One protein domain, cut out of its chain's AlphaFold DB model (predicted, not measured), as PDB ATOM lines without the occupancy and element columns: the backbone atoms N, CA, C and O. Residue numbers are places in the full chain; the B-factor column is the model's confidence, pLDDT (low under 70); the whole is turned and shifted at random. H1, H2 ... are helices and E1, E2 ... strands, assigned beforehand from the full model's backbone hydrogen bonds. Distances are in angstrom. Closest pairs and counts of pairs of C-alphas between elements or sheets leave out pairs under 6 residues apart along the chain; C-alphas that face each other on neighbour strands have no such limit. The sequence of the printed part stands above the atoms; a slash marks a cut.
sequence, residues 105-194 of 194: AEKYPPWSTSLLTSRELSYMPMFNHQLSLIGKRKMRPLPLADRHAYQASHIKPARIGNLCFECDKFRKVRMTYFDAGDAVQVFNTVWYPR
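What this domain is: This is residues 105 to 194 of the 194 residues of an uncharacterized protein of archaeon (UniProt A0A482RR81). A four-stranded antiparallel sheet, with three long strands and the short E1 at one edge, has the helix H1 lying lengthwise over one face. The tiny H2 sits by E1 on the other face, and unnamed residues 105 to 123 lead into H1. The 90 printed residues hold two named helices and four named strands, in the order H1 H2 E1 E2 E3 E4; the sheet's order is E1 - E2 - E3 - E4, and the class is mixed. The whole is compact, with a radius of gyration of the C-alphas of 13.5 A, and elongated, spanning 40 by 25 by 20 A.

Where its parts are: E1 is residues 150 to 153, E2 158 to 166 with 27.7 A, E3 170 to 179 with 26.9 A, and E4 185 to 193 with 26.8 A, ending at C-alpha 193 (-9.825, -17.943, -49.181). H1, residues 124 to 136, measures 18.2 A from C-alpha 124 (11.231, -23.523, -38.146). H2 is residues 146 to 149.

How they stand to each other: The strands form a meander, each the antiparallel neighbour of the one before, in three hairpins: N 151 and O 160 are 3.0 A apart, N 163 and O 175 2.8 A, N 176 and O 188 2.8 A, within hydrogen-bond range. The sheet is twisted, its C-alphas up to 4.0 A off the best plane. H1 and the sheet make two layers, a helix on one face of a sheet, at a height of 10.2 A; H1 runs along the strands, at 21 degrees to E3 on the local plane. The closest C-alphas of H1 and E4, Phe 127 and Phe 187, are 7.4 A apart. H2 is on the opposite face, over none of the strands. Residues 140 to 141 pair antiparallel with 165 to 166 of E2. Every O i to N i+4 pair in H1 is within range; H2 is too short for one.

The domain as a whole: C-alphas 118 and 194, the farthest apart, are 42.0 A from each other. The printed part has no cut, and no link is long. Residues 105 to 109 have pLDDT under 70.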
ATOM      1  N   ALA A 105       8.908  -8.735 -44.018       49.41
ATOM      2  CA  ALA A 105       9.308 -10.122 -43.769       49.41
ATOM      3  C   ALA A 105      10.689 -10.276 -43.098       49.41
ATOM      4  O   ALA A 105      10.979 -11.359 -42.604       49.41
ATOM      5  N   GLU A 106      11.525  -9.230 -43.045       50.03
ATOM      6  CA  GLU A 106      12.789  -9.283 -42.289       50.03
ATOM      7  C   GLU A 106      12.570  -9.080 -40.789       50.03
ATOM      8  O   GLU A 106      13.388  -9.519 -39.986       50.03
ATOM      9  N   LYS A 107      11.475  -8.421 -40.388       63.28
ATOM     10  CA  LYS A 107      11.335  -7.971 -39.004       63.28
ATOM     11  C   LYS A 107      10.890  -9.097 -38.068       63.28
ATOM     12  O   LYS A 107      11.443  -9.174 -36.978       63.28
ATOM     13  N   TYR A 108       9.937  -9.966 -38.455       63.56
ATOM     14  CA  TYR A 108       9.388 -10.982 -37.537       63.56
ATOM     15  C   TYR A 108       8.856 -12.274 -38.167       63.56
ATOM     16  O   TYR A 108       8.259 -12.217 -39.233       63.56
ATOM     17  N   PRO A 109       8.971 -13.425 -37.475       66.25
ATOM     18  CA  PRO A 109       9.946 -13.716 -36.426       66.25
ATOM     19  C   PRO A 109      11.337 -13.909 -37.064       66.25
ATOM     20  O   PRO A 109      11.490 -14.813 -37.883       66.25
ATOM     21  N   PRO A 110      12.371 -13.123 -36.703       70.44
ATOM     22  CA  PRO A 110      13.703 -13.254 -37.289       70.44
ATOM     23  C   PRO A 110      14.546 -14.241 -36.465       70.44
ATOM     24  O   PRO A 110      15.684 -13.957 -36.097       70.44
ATOM     25  N   TRP A 111      13.951 -15.353 -36.031       85.06
ATOM     26  CA  TRP A 111      14.586 -16.226 -35.046       85.06
ATOM     27  C   TRP A 111      15.350 -17.342 -35.744       85.06
ATOM     28  O   TRP A 111      14.768 -18.141 -36.473       85.06
ATOM     29  N   SER A 112      16.649 -17.422 -35.482       84.00
ATOM     30  CA  SER A 112      17.495 -18.546 -35.892       84.00
ATOM     31  C   SER A 112      17.652 -19.597 -34.788       84.00
ATOM     32  O   SER A 112      17.917 -20.757 -35.083       84.00
ATOM     33  N   THR A 113      17.455 -19.213 -33.526       90.06
ATOM     34  CA  THR A 113      17.653 -20.055 -32.333       90.06
ATOM     35  C   THR A 113      16.469 -19.935 -31.382       90.06
ATOM     36  O   THR A 113      15.813 -18.895 -31.389       90.06
ATOM     37  N   SER A 114      16.173 -20.965 -30.575       91.62
ATOM     38  CA  SER A 114      15.134 -20.896 -29.529       91.62
ATOM     39  C   SER A 114      15.571 -19.988 -28.373       91.62
ATOM     40  O   SER A 114      16.753 -19.690 -28.221       91.62
ATOM     41  N   LEU A 115      14.614 -19.548 -27.548       89.38
ATOM     42  CA  LEU A 115      14.900 -18.914 -26.256       89.38
ATOM     43  C   LEU A 115      15.771 -19.793 -25.355       89.38
ATOM     44  O   LEU A 115      16.546 -19.270 -24.558       89.38
ATOM     45  N   LEU A 116      15.649 -21.112 -25.489       90.00
ATOM     46  CA  LEU A 116      16.565 -22.047 -24.866       90.00
ATOM     47  C   LEU A 116      17.651 -22.439 -25.871       90.00
ATOM     48  O   LEU A 116      17.394 -23.196 -26.803       90.00
ATOM     49  N   THR A 117      18.876 -21.962 -25.662       85.81
ATOM     50  CA  THR A 117      19.992 -22.147 -26.608       85.81
ATOM     51  C   THR A 117      20.365 -23.613 -26.845       85.81
ATOM     52  O   THR A 117      20.914 -23.938 -27.892       85.81
ATOM     53  N   SER A 118      20.065 -24.509 -25.900       90.50
ATOM     54  CA  SER A 118      20.299 -25.951 -26.047       90.50
ATOM     55  C   SER A 118      19.295 -26.644 -26.973       90.50
ATOM     56  O   SER A 118      19.461 -27.827 -27.264       90.50
ATOM     57  N   ARG A 119      18.253 -25.939 -27.431       88.88
ATOM     58  CA  ARG A 119      17.166 -26.500 -28.228       88.88
ATOM     59  C   ARG A 119      16.968 -25.730 -29.526       88.88
ATOM     60  O   ARG A 119      16.980 -24.503 -29.585       88.88
ATOM     61  N   GLU A 120      16.715 -26.478 -30.588       93.88
ATOM     62  CA  GLU A 120      16.385 -25.914 -31.890       93.88
ATOM     63  C   GLU A 120      14.905 -25.517 -31.985       93.88
ATOM     64  O   GLU A 120      14.034 -26.002 -31.253       93.88
ATOM     65  N   LEU A 121      14.601 -24.635 -32.934       94.62
ATOM     66  CA  LEU A 121      13.232 -24.253 -33.263       94.62
ATOM     67  C   LEU A 121      12.578 -25.355 -34.109       94.62
ATOM     68  O   LEU A 121      12.672 -25.350 -35.338       94.62
ATOM     69  N   SER A 122      11.897 -26.297 -33.457       95.50
ATOM     70  CA  SER A 122      11.420 -27.556 -34.047       95.50
ATOM     71  C   SER A 122      10.527 -27.355 -35.276       95.50
ATOM     72  O   SER A 122      10.587 -28.130 -36.226       95.50
ATOM     73  N   TYR A 123       9.722 -26.290 -35.299       96.06
ATOM     74  CA  TYR A 123       8.824 -25.988 -36.422       96.06
ATOM     75  C   TYR A 123       9.403 -24.998 -37.442       96.06
ATOM     76  O   TYR A 123       8.722 -24.639 -38.403       96.06
ATOM     77  N   MET A 124      10.641 -24.528 -37.257       93.81
ATOM     78  CA  MET A 124      11.231 -23.523 -38.146       93.81
ATOM     79  C   MET A 124      11.363 -24.000 -39.602       93.81
ATOM     80  O   MET A 124      11.069 -23.209 -40.500       93.81
ATOM     81  N   PRO A 125      11.678 -25.281 -39.892       94.44
ATOM     82  CA  PRO A 125      11.663 -25.775 -41.269       94.44
ATOM     83  C   PRO A 125      10.299 -25.611 -41.959       94.44
ATOM     84  O   PRO A 125      10.239 -25.191 -43.115       94.44
ATOM     85  N   MET A 126       9.195 -25.873 -41.248       95.12
ATOM     86  CA  MET A 126       7.836 -25.706 -41.786       95.12
ATOM     87  C   MET A 126       7.491 -24.229 -41.991       95.12
ATOM     88  O   MET A 126       6.941 -23.856 -43.029       95.12
ATOM     89  N   PHE A 127       7.862 -23.384 -41.028       93.75
ATOM     90  CA  PHE A 127       7.696 -21.937 -41.112       93.75
ATOM     91  C   PHE A 127       8.411 -21.361 -42.348       93.75
ATOM     92  O   PHE A 127       7.789 -20.687 -43.174       93.75
ATOM     93  N   ASN A 128       9.687 -21.707 -42.539       90.94
ATOM     94  CA  ASN A 128      10.498 -21.272 -43.678       90.94
ATOM     95  C   ASN A 128       9.969 -21.809 -45.011       90.94
ATOM     96  O   ASN A 128       9.904 -21.073 -45.999       90.94
ATOM     97  N   HIS A 129       9.542 -23.076 -45.050       92.88
ATOM     98  CA  HIS A 129       8.902 -23.645 -46.234       92.88
ATOM     99  C   HIS A 129       7.670 -22.828 -46.638       92.88
ATOM    100  O   HIS A 129       7.486 -22.493 -47.810       92.88
ATOM    101  N   GLN A 130       6.847 -22.440 -45.667       94.19
ATOM    102  CA  GLN A 130       5.657 -21.657 -45.943       94.19
ATOM    103  C   GLN A 130       5.970 -20.221 -46.388       94.19
ATOM    104  O   GLN A 130       5.327 -19.731 -47.319       94.19
ATOM    105  N   LEU A 131       6.987 -19.571 -45.814       91.81
ATOM    106  CA  LEU A 131       7.483 -18.288 -46.326       91.81
ATOM    107  C   LEU A 131       7.957 -18.398 -47.782       91.81
ATOM    108  O   LEU A 131       7.651 -17.525 -48.597       91.81
ATOM    109  N   SER A 132       8.623 -19.497 -48.148       91.88
ATOM    110  CA  SER A 132       9.003 -19.760 -49.542       91.88
ATOM    111  C   SER A 132       7.779 -19.828 -50.465       91.88
ATOM    112  O   SER A 132       7.788 -19.246 -51.550       91.88
ATOM    113  N   LEU A 133       6.689 -20.481 -50.039       92.50
ATOM    114  CA  LEU A 133       5.440 -20.533 -50.811       92.50
ATOM    115  C   LEU A 133       4.787 -19.154 -50.971       92.50
ATOM    116  O   LEU A 133       4.281 -18.843 -52.052       92.50
ATOM    117  N   ILE A 134       4.808 -18.333 -49.921       93.12
ATOM    118  CA  ILE A 134       4.309 -16.951 -49.936       93.12
ATOM    119  C   ILE A 134       5.101 -16.116 -50.950       93.12
ATOM    120  O   ILE A 134       4.496 -15.463 -51.803       93.12
ATOM    121  N   GLY A 135       6.436 -16.204 -50.920       89.50
ATOM    122  CA  GLY A 135       7.322 -15.516 -51.863       89.50
ATOM    123  C   GLY A 135       7.108 -15.962 -53.311       89.50
ATOM    124  O   GLY A 135       6.907 -15.129 -54.194       89.50
ATOM    125  N   LYS A 136       7.033 -17.278 -53.559       92.50
ATOM    126  CA  LYS A 136       6.734 -17.845 -54.892       92.50
ATOM    127  C   LYS A 136       5.394 -17.364 -55.447       92.50
ATOM    128  O   LYS A 136       5.258 -17.166 -56.651       92.50
ATOM    129  N   ARG A 137       4.400 -17.170 -54.576       90.88
ATOM    130  CA  ARG A 137       3.065 -16.670 -54.936       90.88
ATOM    131  C   ARG A 137       2.969 -15.146 -54.968       90.88
ATOM    132  O   ARG A 137       1.878 -14.643 -55.219       90.88
ATOM    133  N   LYS A 138       4.074 -14.430 -54.722       92.50
ATOM    134  CA  LYS A 138       4.141 -12.961 -54.689       92.50
ATOM    135  C   LYS A 138       3.050 -12.352 -53.800       92.50
ATOM    136  O   LYS A 138       2.437 -11.350 -54.156       92.50
ATOM    137  N   MET A 139       2.760 -12.994 -52.664       94.25
ATOM    138  CA  MET A 139       1.740 -12.486 -51.749       94.25
ATOM    139  C   MET A 139       2.193 -11.166 -51.128       94.25
ATOM    140  O   MET A 139       3.363 -10.992 -50.782       94.25
ATOM    141  N   ARG A 140       1.248 -10.249 -50.945       95.19
ATOM    142  CA  ARG A 140       1.501  -8.940 -50.355       95.19
ATOM    143  C   ARG A 140       1.449  -9.042 -48.829       95.19
ATOM    144  O   ARG A 140       0.487  -9.613 -48.313       95.19
ATOM    145  N   PRO A 141       2.426  -8.499 -48.082       93.94
ATOM    146  CA  PRO A 141       2.326  -8.430 -46.631       93.94
ATOM    147  C   PRO A 141       1.184  -7.493 -46.221       93.94
ATOM    148  O   PRO A 141       0.963  -6.440 -46.825       93.94
ATOM    149  N   LEU A 142       0.462  -7.887 -45.178       92.44
ATOM    150  CA  LEU A 142      -0.531  -7.061 -44.512       92.44
ATOM    151  C   LEU A 142       0.100  -6.421 -43.273       92.44
ATOM    152  O   LEU A 142       0.721  -7.138 -42.481       92.44
ATOM    153  N   PRO A 143      -0.078  -5.105 -43.072       89.44
ATOM    154  CA  PRO A 143       0.474  -4.429 -41.913       89.44
ATOM    155  C   PRO A 143      -0.150  -4.986 -40.629       89.44
ATOM    156  O   PRO A 143      -1.365  -5.172 -40.521       89.44
ATOM    157  N   LEU A 144       0.706  -5.238 -39.646       85.31
ATOM    158  CA  LEU A 144       0.325  -5.545 -38.275       85.31
ATOM    159  C   LEU A 144       0.868  -4.438 -37.380       85.31
ATOM    160  O   LEU A 144       2.006  -4.008 -37.553       85.31
ATOM    161  N   ALA A 145       0.067  -3.995 -36.411       85.94
ATOM    162  CA  ALA A 145       0.578  -3.152 -35.335       85.94
ATOM    163  C   ALA A 145       1.735  -3.882 -34.634       85.94
ATOM    164  O   ALA A 145       1.634  -5.094 -34.440       85.94
ATOM    165  N   ASP A 146       2.786  -3.169 -34.215       82.31
ATOM    166  CA  ASP A 146       3.976  -3.795 -33.611       82.31
ATOM    167  C   ASP A 146       3.599  -4.715 -32.438       82.31
ATOM    168  O   ASP A 146       4.058  -5.853 -32.377       82.31
ATOM    169  N   ARG A 147       2.642  -4.283 -31.598       84.38
ATOM    170  CA  ARG A 147       2.108  -5.087 -30.486       84.38
ATOM    171  C   ARG A 147       1.495  -6.422 -30.910       84.38
ATOM    172  O   ARG A 147       1.345  -7.302 -30.082       84.38
ATOM    173  N   HIS A 148       1.043  -6.564 -32.151       86.12
ATOM    174  CA  HIS A 148       0.515  -7.823 -32.672       86.12
ATOM    175  C   HIS A 148       1.549  -8.552 -33.523       86.12
ATOM    176  O   HIS A 148       1.451  -9.763 -33.631       86.12
ATOM    177  N   ALA A 149       2.515  -7.860 -34.129       89.12
ATOM    178  CA  ALA A 149       3.573  -8.484 -34.917       89.12
ATOM    179  C   ALA A 149       4.541  -9.280 -34.032       89.12
ATOM    180  O   ALA A 149       4.956 -10.374 -34.408       89.12
ATOM    181  N   TYR A 150       4.861  -8.761 -32.847       90.19
ATOM    182  CA  TYR A 150       5.767  -9.406 -31.907       90.19
ATOM    183  C   TYR A 150       5.400  -9.080 -30.463       90.19
ATOM    184  O   TYR A 150       5.112  -7.932 -30.128       90.19
ATOM    185  N   GLN A 151       5.460 -10.089 -29.599       89.25
ATOM    186  CA  GLN A 151       5.462  -9.891 -28.153       89.25
ATOM    187  C   GLN A 151       6.420 -10.872 -27.486       89.25
ATOM    188  O   GLN A 151       6.637 -11.980 -27.976       89.25
ATOM    189  N   ALA A 152       6.950 -10.477 -26.336       90.25
ATOM    190  CA  ALA A 152       7.693 -11.348 -25.442       90.25
ATOM    191  C   ALA A 152       7.209 -11.126 -24.007       90.25
ATOM    192  O   ALA A 152       6.865 -10.003 -23.640       90.25
ATOM    193  N   SER A 153       7.160 -12.191 -23.208       87.69
ATOM    194  CA  SER A 153       6.917 -12.079 -21.770       87.69
ATOM    195  C   SER A 153       8.240 -11.932 -21.032       87.69
ATOM    196  O   SER A 153       9.232 -12.588 -21.346       87.69
ATOM    197  N   HIS A 154       8.226 -11.058 -20.030       80.69
ATOM    198  CA  HIS A 154       9.330 -10.857 -19.095       80.69
ATOM    199  C   HIS A 154       9.161 -11.681 -17.808       80.69
ATOM    200  O   HIS A 154      10.095 -11.768 -17.021       80.69
ATOM    201  N   ILE A 155       7.979 -12.272 -17.585       85.44
ATOM    202  CA  ILE A 155       7.670 -13.060 -16.382       85.44
ATOM    203  C   ILE A 155       8.090 -14.514 -16.590       85.44
ATOM    204  O   ILE A 155       8.756 -15.108 -15.746       85.44
ATOM    205  N   LYS A 156       7.699 -15.089 -17.729       87.81
ATOM    206  CA  LYS A 156       8.126 -16.416 -18.170       87.81
ATOM    207  C   LYS A 156       8.796 -16.270 -19.531       87.81
ATOM    208  O   LYS A 156       8.261 -15.530 -20.356       87.81
ATOM    209  N   PRO A 157       9.921 -16.958 -19.791       89.69
ATOM    210  CA  PRO A 157      10.614 -16.861 -21.069       89.69
ATOM    211  C   PRO A 157       9.708 -17.399 -22.176       89.69
ATOM    212  O   PRO A 157       9.547 -18.604 -22.349       89.69
ATOM    213  N   ALA A 158       9.068 -16.483 -22.893       92.69
ATOM    214  CA  ALA A 158       8.179 -16.789 -23.995       92.69
ATOM    215  C   ALA A 158       8.143 -15.626 -24.977       92.69
ATOM    216  O   ALA A 158       8.160 -14.460 -24.581       92.69
ATOM    217  N   ARG A 159       8.062 -15.943 -26.265       93.31
ATOM    218  CA  ARG A 159       7.920 -14.967 -27.344       93.31
ATOM    219  C   ARG A 159       6.986 -15.476 -28.428       93.31
ATOM    220  O   ARG A 159       6.870 -16.677 -28.661       93.31
ATOM    221  N   ILE A 160       6.336 -14.540 -29.104       94.38
ATOM    222  CA  ILE A 160       5.405 -14.793 -30.195       94.38
ATOM    223  C   ILE A 160       5.681 -13.836 -31.350       94.38
ATOM    224  O   ILE A 160       5.908 -12.647 -31.141       94.38
ATOM    225  N   GLY A 161       5.668 -14.364 -32.569       93.94
ATOM    226  CA  GLY A 161       5.843 -13.610 -33.803       93.94
ATOM    227  C   GLY A 161       4.713 -13.927 -34.768       93.94
ATOM    228  O   GLY A 161       4.439 -15.097 -35.031       93.94
ATOM    229  N   ASN A 162       4.059 -12.892 -35.289       94.00
ATOM    230  CA  ASN A 162       2.933 -12.993 -36.207       94.00
ATOM    231  C   ASN A 162       3.258 -12.338 -37.549       94.00
ATOM    232  O   ASN A 162       3.788 -11.230 -37.609       94.00
ATOM    233  N   LEU A 163       2.823 -12.988 -38.624       94.81
ATOM    234  CA  LEU A 163       2.848 -12.465 -39.982       94.81
ATOM    235  C   LEU A 163       1.470 -12.588 -40.620       94.81
ATOM    236  O   LEU A 163       0.727 -13.542 -40.369       94.81
ATOM    237  N   CYS A 164       1.124 -11.619 -41.462       95.56
ATOM    238  CA  CYS A 164      -0.096 -11.642 -42.254       95.56
ATOM    239  C   CYS A 164       0.209 -11.280 -43.706       95.56
ATOM    240  O   CYS A 164       0.975 -10.358 -43.972       95.56
ATOM    241  N   PHE A 165      -0.422 -11.990 -44.635       96.25
ATOM    242  CA  PHE A 165      -0.278 -11.789 -46.074       96.25
ATOM    243  C   PHE A 165      -1.633 -11.853 -46.771       96.25
ATOM    244  O   PHE A 165      -2.598 -12.379 -46.216       96.25
ATOM    245  N   GLU A 166      -1.702 -11.376 -48.005       97.06
ATOM    246  CA  GLU A 166      -2.863 -11.528 -48.876       97.06
ATOM    247  C   GLU A 166      -2.470 -11.698 -50.350       97.06
ATOM    248  O   GLU A 166      -1.354 -11.386 -50.767       97.06
ATOM    249  N   CYS A 167      -3.410 -12.202 -51.148       95.81
ATOM    250  CA  CYS A 167      -3.335 -12.210 -52.609       95.81
ATOM    251  C   CYS A 167      -4.747 -12.297 -53.215       95.81
ATOM    252  O   CYS A 167      -5.755 -12.236 -52.502       95.81
ATOM    253  N   ASP A 168      -4.843 -12.492 -54.528       96.56
ATOM    254  CA  ASP A 168      -6.130 -12.614 -55.224       96.56
ATOM    255  C   ASP A 168      -6.931 -13.836 -54.762       96.56
ATOM    256  O   ASP A 168      -8.151 -13.785 -54.673       96.56
ATOM    257  N   LYS A 169      -6.259 -14.935 -54.400       96.75
ATOM    258  CA  LYS A 169      -6.928 -16.178 -53.969       96.75
ATOM    259  C   LYS A 169      -7.263 -16.217 -52.481       96.75
ATOM    260  O   LYS A 169      -8.155 -16.956 -52.076       96.75
ATOM    261  N   PHE A 170      -6.537 -15.460 -51.663       97.38
ATOM    262  CA  PHE A 170      -6.664 -15.496 -50.209       97.38
ATOM    263  C   PHE A 170      -6.791 -14.081 -49.666       97.38
ATOM    264  O   PHE A 170      -5.859 -13.285 -49.789       97.38
ATOM    265  N   ARG A 171      -7.921 -13.785 -49.014       97.06
ATOM    266  CA  ARG A 171      -8.145 -12.493 -48.347       97.06
ATOM    267  C   ARG A 171      -7.184 -12.269 -47.181       97.06
ATOM    268  O   ARG A 171      -6.921 -11.128 -46.828       97.06
ATOM    269  N   LYS A 172      -6.700 -13.349 -46.556       96.69
ATOM    270  CA  LYS A 172      -5.704 -13.303 -45.482       96.69
ATOM    271  C   LYS A 172      -5.015 -14.658 -45.333       96.69
ATOM    272  O   LYS A 172      -5.678 -15.688 -45.312       96.69
ATOM    273  N   VAL A 173      -3.707 -14.666 -45.149       96.75
ATOM    274  CA  VAL A 173      -2.932 -15.808 -44.657       96.75
ATOM    275  C   VAL A 173      -2.231 -15.339 -43.398       96.75
ATOM    276  O   VAL A 173      -1.503 -14.352 -43.449       96.75
ATOM    277  N   ARG A 174      -2.477 -15.999 -42.266       96.12
ATOM    278  CA  ARG A 174      -1.795 -15.706 -41.000       96.12
ATOM    279  C   ARG A 174      -0.811 -16.812 -40.665       96.12
ATOM    280  O   ARG A 174      -1.113 -17.992 -40.858       96.12
ATOM    281  N   MET A 175       0.343 -16.426 -40.151       95.94
ATOM    282  CA  MET A 175       1.344 -17.332 -39.607       95.94
ATOM    283  C   MET A 175       1.745 -16.824 -38.238       95.94
ATOM    284  O   MET A 175       1.991 -15.630 -38.076       95.94
ATOM    285  N   THR A 176       1.830 -17.729 -37.279       95.75
ATOM    286  CA  THR A 176       2.290 -17.415 -35.939       95.75
ATOM    287  C   THR A 176       3.273 -18.464 -35.475       95.75
ATOM    288  O   THR A 176       3.003 -19.660 -35.578       95.75
ATOM    289  N   TYR A 177       4.389 -18.004 -34.928       95.88
ATOM    290  CA  TYR A 177       5.342 -18.840 -34.223       95.88
ATOM    291  C   TYR A 177       5.388 -18.405 -32.764       95.88
ATOM    292  O   TYR A 177       5.565 -17.225 -32.472       95.88
ATOM    293  N   PHE A 178       5.227 -19.358 -31.858       95.56
ATOM    294  CA  PHE A 178       5.354 -19.185 -30.421       95.56
ATOM    295  C   PHE A 178       6.491 -20.067 -29.914       95.56
ATOM    296  O   PHE A 178       6.575 -21.241 -30.271       95.56
ATOM    297  N   ASP A 179       7.353 -19.500 -29.084       95.50
ATOM    298  CA  ASP A 179       8.497 -20.183 -28.495       95.50
ATOM    299  C   ASP A 179       8.580 -19.825 -27.013       95.50
ATOM    300  O   ASP A 179       8.797 -18.663 -26.671       95.50
ATOM    301  N   ALA A 180       8.389 -20.820 -26.150       94.81
ATOM    302  CA  ALA A 180       8.531 -20.719 -24.701       94.81
ATOM    303  C   ALA A 180       9.699 -21.569 -24.171       94.81
ATOM    304  O   ALA A 180       9.627 -22.109 -23.065       94.81
ATOM    305  N   GLY A 181      10.762 -21.717 -24.974       90.62
ATOM    306  CA  GLY A 181      11.984 -22.420 -24.586       90.62
ATOM    307  C   GLY A 181      11.730 -23.898 -24.292       90.62
ATOM    308  O   GLY A 181      11.300 -24.649 -25.171       90.62
ATOM    309  N   ASP A 182      11.985 -24.312 -23.051       89.25
ATOM    310  CA  ASP A 182      11.782 -25.695 -22.601       89.25
ATOM    311  C   ASP A 182      10.313 -26.122 -22.568       89.25
ATOM    312  O   ASP A 182      10.013 -27.296 -22.778       89.25
ATOM    313  N   ALA A 183       9.393 -25.183 -22.334       91.94
ATOM    314  CA  ALA A 183       7.997 -25.518 -22.081       91.94
ATOM    315  C   ALA A 183       7.283 -26.003 -23.348       91.94
ATOM    316  O   ALA A 183       6.784 -27.125 -23.405       91.94
ATOM    317  N   VAL A 184       7.203 -25.148 -24.372       94.69
ATOM    318  CA  VAL A 184       6.457 -25.457 -25.595       94.69
ATOM    319  C   VAL A 184       6.899 -24.573 -26.755       94.69
ATOM    320  O   VAL A 184       7.238 -23.403 -26.584       94.69
ATOM    321  N   GLN A 185       6.837 -25.130 -27.959       95.44
ATOM    322  CA  GLN A 185       6.883 -24.377 -29.205       95.44
ATOM    323  C   GLN A 185       5.594 -24.654 -29.976       95.44
ATOM    324  O   GLN A 185       5.112 -25.786 -29.988       95.44
ATOM    325  N   VAL A 186       5.024 -23.634 -30.612       96.25
ATOM    326  CA  VAL A 186       3.806 -23.771 -31.416       96.25
ATOM    327  C   VAL A 186       3.995 -23.034 -32.726       96.25
ATOM    328  O   VAL A 186       4.326 -21.850 -32.745       96.25
ATOM    329  N   PHE A 187       3.711 -23.717 -33.824       96.50
ATOM    330  CA  PHE A 187       3.546 -23.089 -35.121       96.50
ATOM    331  C   PHE A 187       2.089 -23.213 -35.558       96.50
ATOM    332  O   PHE A 187       1.530 -24.307 -35.610       96.50
ATOM    333  N   ASN A 188       1.460 -22.078 -35.854       96.75
ATOM    334  CA  ASN A 188       0.097 -22.019 -36.352       96.75
ATOM    335  C   ASN A 188       0.055 -21.273 -37.681       96.75
ATOM    336  O   ASN A 188       0.655 -20.209 -37.840       96.75
ATOM    337  N   THR A 189      -0.724 -21.790 -38.625       96.44
ATOM    338  CA  THR A 189      -1.060 -21.049 -39.832       96.44
ATOM    339  C   THR A 189      -2.511 -21.257 -40.228       96.44
ATOM    340  O   THR A 189      -3.061 -22.340 -40.047       96.44
ATOM    341  N   VAL A 190      -3.134 -20.215 -40.783       96.94
ATOM    342  CA  VAL A 190      -4.485 -20.289 -41.345       96.94
ATOM    343  C   VAL A 190      -4.560 -19.486 -42.634       96.94
ATOM    344  O   VAL A 190      -4.083 -18.352 -42.707       96.94
ATOM    345  N   TRP A 191      -5.192 -20.084 -43.642       97.00
ATOM    346  CA  TRP A 191      -5.379 -19.520 -44.973       97.00
ATOM    347  C   TRP A 191      -6.866 -19.263 -45.190       97.00
ATOM    348  O   TRP A 191      -7.669 -20.190 -45.243       97.00
ATOM    349  N   TYR A 192      -7.237 -17.994 -45.305       96.19
ATOM    350  CA  TYR A 192      -8.610 -17.567 -45.523       96.19
ATOM    351  C   TYR A 192      -8.810 -17.303 -47.023       96.19
ATOM    352  O   TYR A 192      -8.246 -16.325 -47.529       96.19
ATOM    353  N   PRO A 193      -9.561 -18.152 -47.754       96.56
ATOM    354  CA  PRO A 193      -9.825 -17.943 -49.181       96.56
ATOM    355  C   PRO A 193     -10.607 -16.643 -49.414       96.56
ATOM    356  O   PRO A 193     -11.129 -16.061 -48.463       96.56
ATOM    357  N   ARG A 194     -10.657 -16.139 -50.644       92.06
ATOM    358  CA  ARG A 194     -11.651 -15.111 -50.989       92.06
ATOM    359  C   ARG A 194     -13.033 -15.726 -51.148       92.06
ATOM    360  O   ARG A 194     -13.098 -16.900 -51.573       92.06
TER     361      ARG A 194